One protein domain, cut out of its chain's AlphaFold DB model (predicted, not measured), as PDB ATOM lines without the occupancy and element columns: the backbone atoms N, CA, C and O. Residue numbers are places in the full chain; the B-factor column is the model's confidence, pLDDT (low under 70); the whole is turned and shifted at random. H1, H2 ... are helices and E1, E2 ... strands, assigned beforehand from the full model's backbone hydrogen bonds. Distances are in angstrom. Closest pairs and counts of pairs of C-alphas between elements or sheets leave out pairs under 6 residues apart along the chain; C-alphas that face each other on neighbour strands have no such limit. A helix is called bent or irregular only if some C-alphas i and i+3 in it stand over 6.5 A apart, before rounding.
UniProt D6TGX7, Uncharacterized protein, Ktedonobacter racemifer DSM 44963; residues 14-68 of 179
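Overview. This is residues 14 to 68 of the 179 residues of an uncharacterized protein of Ktedonobacter racemifer DSM 44963 (UniProt D6TGX7). One long helix, H2, makes the backbone of a small, loose model; the short helix H1 packs on its middle, while the lone strand E1 comes in towards that middle from one side. Residues 14 to 21, with the first part of E1, and residues 59 to 68, the last part of H2, stick out from the body. The printed part has 55 residues, with one named strand and two named helices in the order E1, H1, H2, and its class is mixed, helices and strands. It is loose, with a radius of gyration of the C-alphas of 13.0 A and spans of 36 by 27 by 19 A.

Along the chain. Find C-alpha 46 at (3.814, -48.697, -33.848); from there H2, residues 46 to 68, runs 31.2 A to C-alpha 68 at (26.494, -28.921, -42.146). H1 is residues 29 to 35. E1, residues 18 to 25, starts at C-alpha 18 at (25.486, -56.531, -43.244) and runs 22.2 A.

Arrangement. Begin at H2, which has a kink of 30 degrees near residue 60; it is neither bent nor irregular, but only just: C-alphas 61 and 64 are 6.2 A apart. H1 and H2 touch, H2 with residues 50 to 57 alone; the closest C-alphas, those of Val 32 and Ser 54, are 6.3 A apart. They run the same way at a steep tilt of 36 degrees, only just past shallow. The closest C-alphas of E1 and H2, those of Leu 23 and Ala 55, are 7.2 A apart. E1 and H1 are apart, and E1 pairs with no named strand. In H1 every O i to N i+4 pair is within hydrogen-bond range; in H2, 16 of 19 are.

Size, cuts and confidence. The two C-alphas farthest apart, those of Asn 15 and Thr 41, are 36.8 A apart. The printed part has no cut; the link from E1 to H1 is tight and that from H1 to H2 short. Look for pLDDT under 70 at residues 41 to 42 and 62 to 65; the mean of the printed part is 83.2.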
ATOM      1  N   PRO A  14      29.117 -50.317 -47.139       82.56
ATOM      2  CA  PRO A  14      29.483 -50.006 -48.527       82.56
ATOM      3  C   PRO A  14      29.994 -51.215 -49.328       82.56
ATOM      4  O   PRO A  14      29.782 -51.286 -50.529       82.56
ATOM      5  N   ASN A  15      30.599 -52.197 -48.656       87.12
ATOM      6  CA  ASN A  15      31.109 -53.440 -49.247       87.12
ATOM      7  C   ASN A  15      30.033 -54.532 -49.460       87.12
ATOM      8  O   ASN A  15      30.369 -55.700 -49.624       87.12
ATOM      9  N   GLY A  16      28.741 -54.199 -49.363       88.00
ATOM     10  CA  GLY A  16      27.630 -55.143 -49.536       88.00
ATOM     11  C   GLY A  16      27.325 -56.039 -48.326       88.00
ATOM     12  O   GLY A  16      26.226 -56.588 -48.239       88.00
ATOM     13  N   GLN A  17      28.228 -56.137 -47.345       91.56
ATOM     14  CA  GLN A  17      28.009 -56.925 -46.128       91.56
ATOM     15  C   GLN A  17      26.985 -56.263 -45.192       91.56
ATOM     16  O   GLN A  17      26.745 -55.052 -45.229       91.56
ATOM     17  N   ARG A  18      26.385 -57.048 -44.290       91.44
ATOM     18  CA  ARG A  18      25.486 -56.531 -43.244       91.44
ATOM     19  C   ARG A  18      26.270 -56.321 -41.951       91.44
ATOM     20  O   ARG A  18      26.931 -57.231 -41.473       91.44
ATOM     21  N   GLY A  19      26.189 -55.121 -41.389       90.25
ATOM     22  CA  GLY A  19      26.651 -54.818 -40.038       90.25
ATOM     23  C   GLY A  19      25.479 -54.730 -39.067       90.25
ATOM     24  O   GLY A  19      24.361 -54.391 -39.468       90.25
ATOM     25  N   ILE A  20      25.750 -55.004 -37.795       91.50
ATOM     26  CA  ILE A  20      24.833 -54.738 -36.687       91.50
ATOM     27  C   ILE A  20      25.458 -53.631 -35.841       91.50
ATOM     28  O   ILE A  20      26.644 -53.688 -35.525       91.50
ATOM     29  N   ALA A  21      24.666 -52.619 -35.513       89.06
ATOM     30  CA  ALA A  21      24.991 -51.596 -34.531       89.06
ATOM     31  C   ALA A  21      23.939 -51.642 -33.421       89.06
ATOM     32  O   ALA A  21      22.782 -51.957 -33.693       89.06
ATOM     33  N   VAL A  22      24.318 -51.326 -32.186       92.25
ATOM     34  CA  VAL A  22      23.373 -51.223 -31.069       92.25
ATOM     35  C   VAL A  22      23.256 -49.758 -30.682       92.25
ATOM     36  O   VAL A  22      24.242 -49.128 -30.309       92.25
ATOM     37  N   LEU A  23      22.047 -49.217 -30.796       91.00
ATOM     38  CA  LEU A  23      21.694 -47.911 -30.268       91.00
ATOM     39  C   LEU A  23      21.301 -48.072 -28.800       91.00
ATOM     40  O   LEU A  23      20.404 -48.848 -28.474       91.00
ATOM     41  N   ILE A  24      21.970 -47.327 -27.931       91.88
ATOM     42  CA  ILE A  24      21.642 -47.226 -26.511       91.88
ATOM     43  C   ILE A  24      20.923 -45.890 -26.324       91.88
ATOM     44  O   ILE A  24      21.473 -44.849 -26.676       91.88
ATOM     45  N   SER A  25      19.690 -45.922 -25.823       91.06
ATOM     46  CA  SER A  25      18.846 -44.733 -25.678       91.06
ATOM     47  C   SER A  25      18.052 -44.795 -24.380       91.06
ATOM     48  O   SER A  25      17.586 -45.860 -23.988       91.06
ATOM     49  N   ASN A  26      17.880 -43.654 -23.721       92.62
ATOM     50  CA  ASN A  26      16.976 -43.480 -22.582       92.62
ATOM     51  C   ASN A  26      15.692 -42.719 -22.964       92.62
ATOM     52  O   ASN A  26      14.946 -42.330 -22.066       92.62
ATOM     53  N   LEU A  27      15.468 -42.486 -24.266       91.12
ATOM     54  CA  LEU A  27      14.269 -41.823 -24.775       91.12
ATOM     55  C   LEU A  27      13.036 -42.700 -24.570       91.12
ATOM     56  O   LEU A  27      13.025 -43.881 -24.931       91.12
ATOM     57  N   LEU A  28      11.990 -42.090 -24.029       90.25
ATOM     58  CA  LEU A  28      10.658 -42.664 -23.934       90.25
ATOM     59  C   LEU A  28       9.969 -42.642 -25.309       90.25
ATOM     60  O   LEU A  28      10.273 -41.777 -26.133       90.25
ATOM     61  N   PRO A  29       8.992 -43.532 -25.560       87.69
ATOM     62  CA  PRO A  29       8.239 -43.529 -26.814       87.69
ATOM     63  C   PRO A  29       7.629 -42.167 -27.164       87.69
ATOM     64  O   PRO A  29       7.768 -41.714 -28.294       87.69
ATOM     65  N   ALA A  30       7.055 -41.474 -26.176       88.00
ATOM     66  CA  ALA A  30       6.490 -40.137 -26.355       88.00
ATOM     67  C   ALA A  30       7.542 -39.093 -26.777       88.00
ATOM     68  O   ALA A  30       7.279 -38.287 -27.663       88.00
ATOM     69  N   GLU A  31       8.753 -39.148 -26.210       90.62
ATOM     70  CA  GLU A  31       9.857 -38.249 -26.586       90.62
ATOM     71  C   GLU A  31      10.322 -38.527 -28.031       90.62
ATOM     72  O   GLU A  31      10.675 -37.610 -28.769       90.62
ATOM     73  N   VAL A  32      10.294 -39.791 -28.474       89.50
ATOM     74  CA  VAL A  32      10.602 -40.154 -29.869       89.50
ATOM     75  C   VAL A  32       9.521 -39.658 -30.830       89.50
ATOM     76  O   VAL A  32       9.865 -39.203 -31.921       89.50
ATOM     77  N   GLU A  33       8.242 -39.731 -30.454       88.75
ATOM     78  CA  GLU A  33       7.125 -39.189 -31.245       88.75
ATOM     79  C   GLU A  33       7.233 -37.674 -31.414       88.75
ATOM     80  O   GLU A  33       7.145 -37.172 -32.539       88.75
ATOM     81  N   GLU A  34       7.496 -36.973 -30.309       89.38
ATOM     82  CA  GLU A  34       7.682 -35.524 -30.275       89.38
ATOM     83  C   GLU A  34       8.850 -35.098 -31.173       89.38
ATOM     84  O   GLU A  34       8.670 -34.314 -32.103       89.38
ATOM     85  N   LEU A  35      10.034 -35.691 -30.976       88.19
ATOM     86  CA  LEU A  35      11.234 -35.367 -31.755       88.19
ATOM     87  C   LEU A  35      11.130 -35.759 -33.234       88.19
ATOM     88  O   LEU A  35      11.836 -35.203 -34.075       88.19
ATOM     89  N   SER A  36      10.297 -36.747 -33.562       84.00
ATOM     90  CA  SER A  36      10.096 -37.183 -34.947       84.00
ATOM     91  C   SER A  36       9.034 -36.370 -35.684       84.00
ATOM     92  O   SER A  36       8.837 -36.622 -36.877       84.00
ATOM     93  N   GLU A  37       8.341 -35.451 -34.996       82.12
ATOM     94  CA  GLU A  37       7.198 -34.680 -35.506       82.12
ATOM     95  C   GLU A  37       6.137 -35.584 -36.172       82.12
ATOM     96  O   GLU A  37       5.501 -35.227 -37.168       82.12
ATOM     97  N   ARG A  38       5.986 -36.819 -35.672       72.44
ATOM     98  CA  ARG A  38       5.120 -37.845 -36.264       72.44
ATOM     99  C   ARG A  38       4.402 -38.637 -35.176       72.44
ATOM    100  O   ARG A  38       5.073 -39.367 -34.446       72.44
ATOM    101  N   PRO A  39       3.060 -38.591 -35.123       71.69
ATOM    102  CA  PRO A  39       2.306 -39.438 -34.211       71.69
ATOM    103  C   PRO A  39       2.405 -40.901 -34.666       71.69
ATOM    104  O   PRO A  39       1.923 -41.260 -35.746       71.69
ATOM    105  N   LEU A  40       3.030 -41.754 -33.849       70.06
ATOM    106  CA  LEU A  40       3.184 -43.191 -34.136       70.06
ATOM    107  C   LEU A  40       1.883 -43.975 -33.891       70.06
ATOM    108  O   LEU A  40       1.738 -45.100 -34.364       70.06
ATOM    109  N   THR A  41       0.898 -43.352 -33.240       66.50
ATOM    110  CA  THR A  41      -0.450 -43.882 -32.959       66.50
ATOM    111  C   THR A  41      -1.269 -44.223 -34.207       66.50
ATOM    112  O   THR A  41      -2.229 -44.981 -34.112       66.50
ATOM    113  N   ARG A  42      -0.909 -43.696 -35.385       67.81
ATOM    114  CA  ARG A  42      -1.557 -44.019 -36.673       67.81
ATOM    115  C   ARG A  42      -0.829 -45.107 -37.473       67.81
ATOM    116  O   ARG A  42      -1.166 -45.329 -38.634       67.81
ATOM    117  N   SER A  43       0.191 -45.744 -36.897       77.62
ATOM    118  CA  SER A  43       0.963 -46.778 -37.585       77.62
ATOM    119  C   SER A  43       0.294 -48.153 -37.514       77.62
ATOM    120  O   SER A  43      -0.275 -48.532 -36.495       77.62
ATOM    121  N   LEU A  44       0.433 -48.923 -38.597       78.50
ATOM    122  CA  LEU A  44       0.081 -50.346 -38.661       78.50
ATOM    123  C   LEU A  44       0.991 -51.212 -37.767       78.50
ATOM    124  O   LEU A  44       0.597 -52.304 -37.375       78.50
ATOM    125  N   ASP A  45       2.200 -50.730 -37.458       87.06
ATOM    126  CA  ASP A  45       3.157 -51.371 -36.549       87.06
ATOM    127  C   ASP A  45       3.898 -50.292 -35.731       87.06
ATOM    128  O   ASP A  45       5.028 -49.898 -36.062       87.06
ATOM    129  N   PRO A  46       3.261 -49.780 -34.659       83.38
ATOM    130  CA  PRO A  46       3.814 -48.697 -33.848       83.38
ATOM    131  C   PRO A  46       5.175 -49.040 -33.233       83.38
ATOM    132  O   PRO A  46       6.037 -48.170 -33.114       83.38
ATOM    133  N   ALA A  47       5.407 -50.311 -32.885       86.50
ATOM    134  CA  ALA A  47       6.660 -50.754 -32.284       86.50
ATOM    135  C   ALA A  47       7.821 -50.670 -33.283       86.50
ATOM    136  O   ALA A  47       8.884 -50.126 -32.975       86.50
ATOM    137  N   LYS A  48       7.628 -51.160 -34.510       87.38
ATOM    138  CA  LYS A  48       8.645 -51.070 -35.561       87.38
ATOM    139  C   LYS A  48       8.928 -49.630 -35.970       87.38
ATOM    140  O   LYS A  48      10.096 -49.275 -36.155       87.38
ATOM    141  N   ASP A  49       7.893 -48.807 -36.105       88.06
ATOM    142  CA  ASP A  49       8.073 -47.405 -36.479       88.06
ATOM    143  C   ASP A  49       8.765 -46.606 -35.374       88.06
ATOM    144  O   ASP A  49       9.635 -45.792 -35.688       88.06
ATOM    145  N   LEU A  50       8.496 -46.909 -34.100       89.31
ATOM    146  CA  LEU A  50       9.231 -46.352 -32.965       89.31
ATOM    147  C   LEU A  50      10.730 -46.688 -33.027       89.31
ATOM    148  O   LEU A  50      11.582 -45.808 -32.861       89.31
ATOM    149  N   LEU A  51      11.078 -47.950 -33.298       89.94
ATOM    150  CA  LEU A  51      12.478 -48.379 -33.420       89.94
ATOM    151  C   LEU A  51      13.168 -47.702 -34.612       89.94
ATOM    152  O   LEU A  51      14.324 -47.277 -34.515       89.94
ATOM    153  N   LEU A  52      12.461 -47.568 -35.737       88.69
ATOM    154  CA  LEU A  52      12.982 -46.915 -36.934       88.69
ATOM    155  C   LEU A  52      13.154 -45.404 -36.732       88.69
ATOM    156  O   LEU A  52      14.169 -44.848 -37.157       88.69
ATOM    157  N   ALA A  53      12.192 -44.747 -36.083       90.12
ATOM    158  CA  ALA A  53      12.264 -43.347 -35.684       90.12
ATOM    159  C   ALA A  53      13.459 -43.107 -34.753       90.12
ATOM    160  O   ALA A  53      14.295 -42.257 -35.052       90.12
ATOM    161  N   SER A  54      13.636 -43.945 -33.729       90.56
ATOM    162  CA  SER A  54      14.794 -43.885 -32.824       90.56
ATOM    163  C   SER A  54      16.125 -43.980 -33.581       90.56
ATOM    164  O   SER A  54      17.033 -43.172 -33.375       90.56
ATOM    165  N   ALA A  55      16.244 -44.930 -34.516       89.88
ATOM    166  CA  ALA A  55      17.447 -45.077 -35.335       89.88
ATOM    167  C   ALA A  55      17.686 -43.871 -36.266       89.88
ATOM    168  O   ALA A  55      18.834 -43.475 -36.485       89.88
ATOM    169  N   ARG A  56      16.617 -43.275 -36.813       87.44
ATOM    170  CA  ARG A  56      16.690 -42.072 -37.656       87.44
ATOM    171  C   ARG A  56      17.126 -40.848 -36.856       87.44
ATOM    172  O   ARG A  56      18.040 -40.164 -37.309       87.44
ATOM    173  N   LEU A  57      16.541 -40.620 -35.680       87.81
ATOM    174  CA  LEU A  57      16.929 -39.544 -34.763       87.81
ATOM    175  C   LEU A  57      18.413 -39.651 -34.395       87.81
ATOM    176  O   LEU A  57      19.161 -38.684 -34.534       87.81
ATOM    177  N   TYR A  58      18.887 -40.853 -34.048       86.50
ATOM    178  CA  TYR A  58      20.315 -41.067 -33.808       86.50
ATOM    179  C   TYR A  58      21.173 -40.742 -35.041       86.50
ATOM    180  O   TYR A  58      22.221 -40.103 -34.930       86.50
ATOM    181  N   GLY A  59      20.723 -41.143 -36.232       80.44
ATOM    182  CA  GLY A  59      21.401 -40.831 -37.492       80.44
ATOM    183  C   GLY A  59      21.522 -39.328 -37.776       80.44
ATOM    184  O   GLY A  59      22.526 -38.901 -38.350       80.44
ATOM    185  N   GLN A  60      20.548 -38.522 -37.343       76.00
ATOM    186  CA  GLN A  60      20.574 -37.065 -37.505       76.00
ATOM    187  C   GLN A  60      21.654 -36.391 -36.641       76.00
ATOM    188  O   GLN A  60      22.211 -35.382 -37.071       76.00
ATOM    189  N   ARG A  61      22.026 -36.981 -35.491       72.69
ATOM    190  CA  ARG A  61      23.048 -36.442 -34.572       72.69
ATOM    191  C   ARG A  61      24.424 -36.288 -35.223       72.69
ATOM    192  O   ARG A  61      25.048 -35.242 -35.102       72.69
ATOM    193  N   GLY A  62      24.914 -37.351 -35.863       61.56
ATOM    194  CA  GLY A  62      26.277 -37.394 -36.411       61.56
ATOM    195  C   GLY A  62      26.357 -36.856 -37.836       61.56
ATOM    196  O   GLY A  62      27.155 -35.977 -38.138       61.56
ATOM    197  N   GLY A  63      25.482 -37.344 -38.718       60.81
ATOM    198  CA  GLY A  63      25.560 -37.021 -40.142       60.81
ATOM    199  C   GLY A  63      25.138 -35.591 -40.474       60.81
ATOM    200  O   GLY A  63      25.738 -34.979 -41.351       60.81
ATOM    201  N   GLY A  64      24.124 -35.050 -39.792       64.38
ATOM    202  CA  GLY A  64      23.565 -33.732 -40.110       64.38
ATOM    203  C   GLY A  64      24.510 -32.591 -39.747       64.38
ATOM    204  O   GLY A  64      24.857 -31.780 -40.601       64.38
ATOM    205  N   VAL A  65      24.978 -32.575 -38.498       65.94
ATOM    206  CA  VAL A  65      25.814 -31.496 -37.950       65.94
ATOM    207  C   VAL A  65      27.199 -31.460 -38.604       65.94
ATOM    208  O   VAL A  65      27.634 -30.403 -39.058       65.94
ATOM    209  N   GLU A  66      27.877 -32.603 -38.746       73.12
ATOM    210  CA  GLU A  66      29.196 -32.662 -39.398       73.12
ATOM    211  C   GLU A  66      29.122 -32.296 -40.885       73.12
ATOM    212  O   GLU A  66      29.974 -31.562 -41.396       73.12
ATOM    213  N   THR A  67      28.084 -32.766 -41.588       72.88
ATOM    214  CA  THR A  67      27.863 -32.409 -42.997       72.88
ATOM    215  C   THR A  67      27.531 -30.929 -43.138       72.88
ATOM    216  O   THR A  67      28.015 -30.300 -44.078       72.88
ATOM    217  N   SER A  68      26.776 -30.357 -42.194       71.44
ATOM    218  CA  SER A  68      26.494 -28.921 -42.146       71.44
ATOM    219  C   SER A  68      27.781 -28.120 -41.981       71.44
ATOM    220  O   SER A  68      28.095 -27.293 -42.831       71.44
TER     221      SER A  68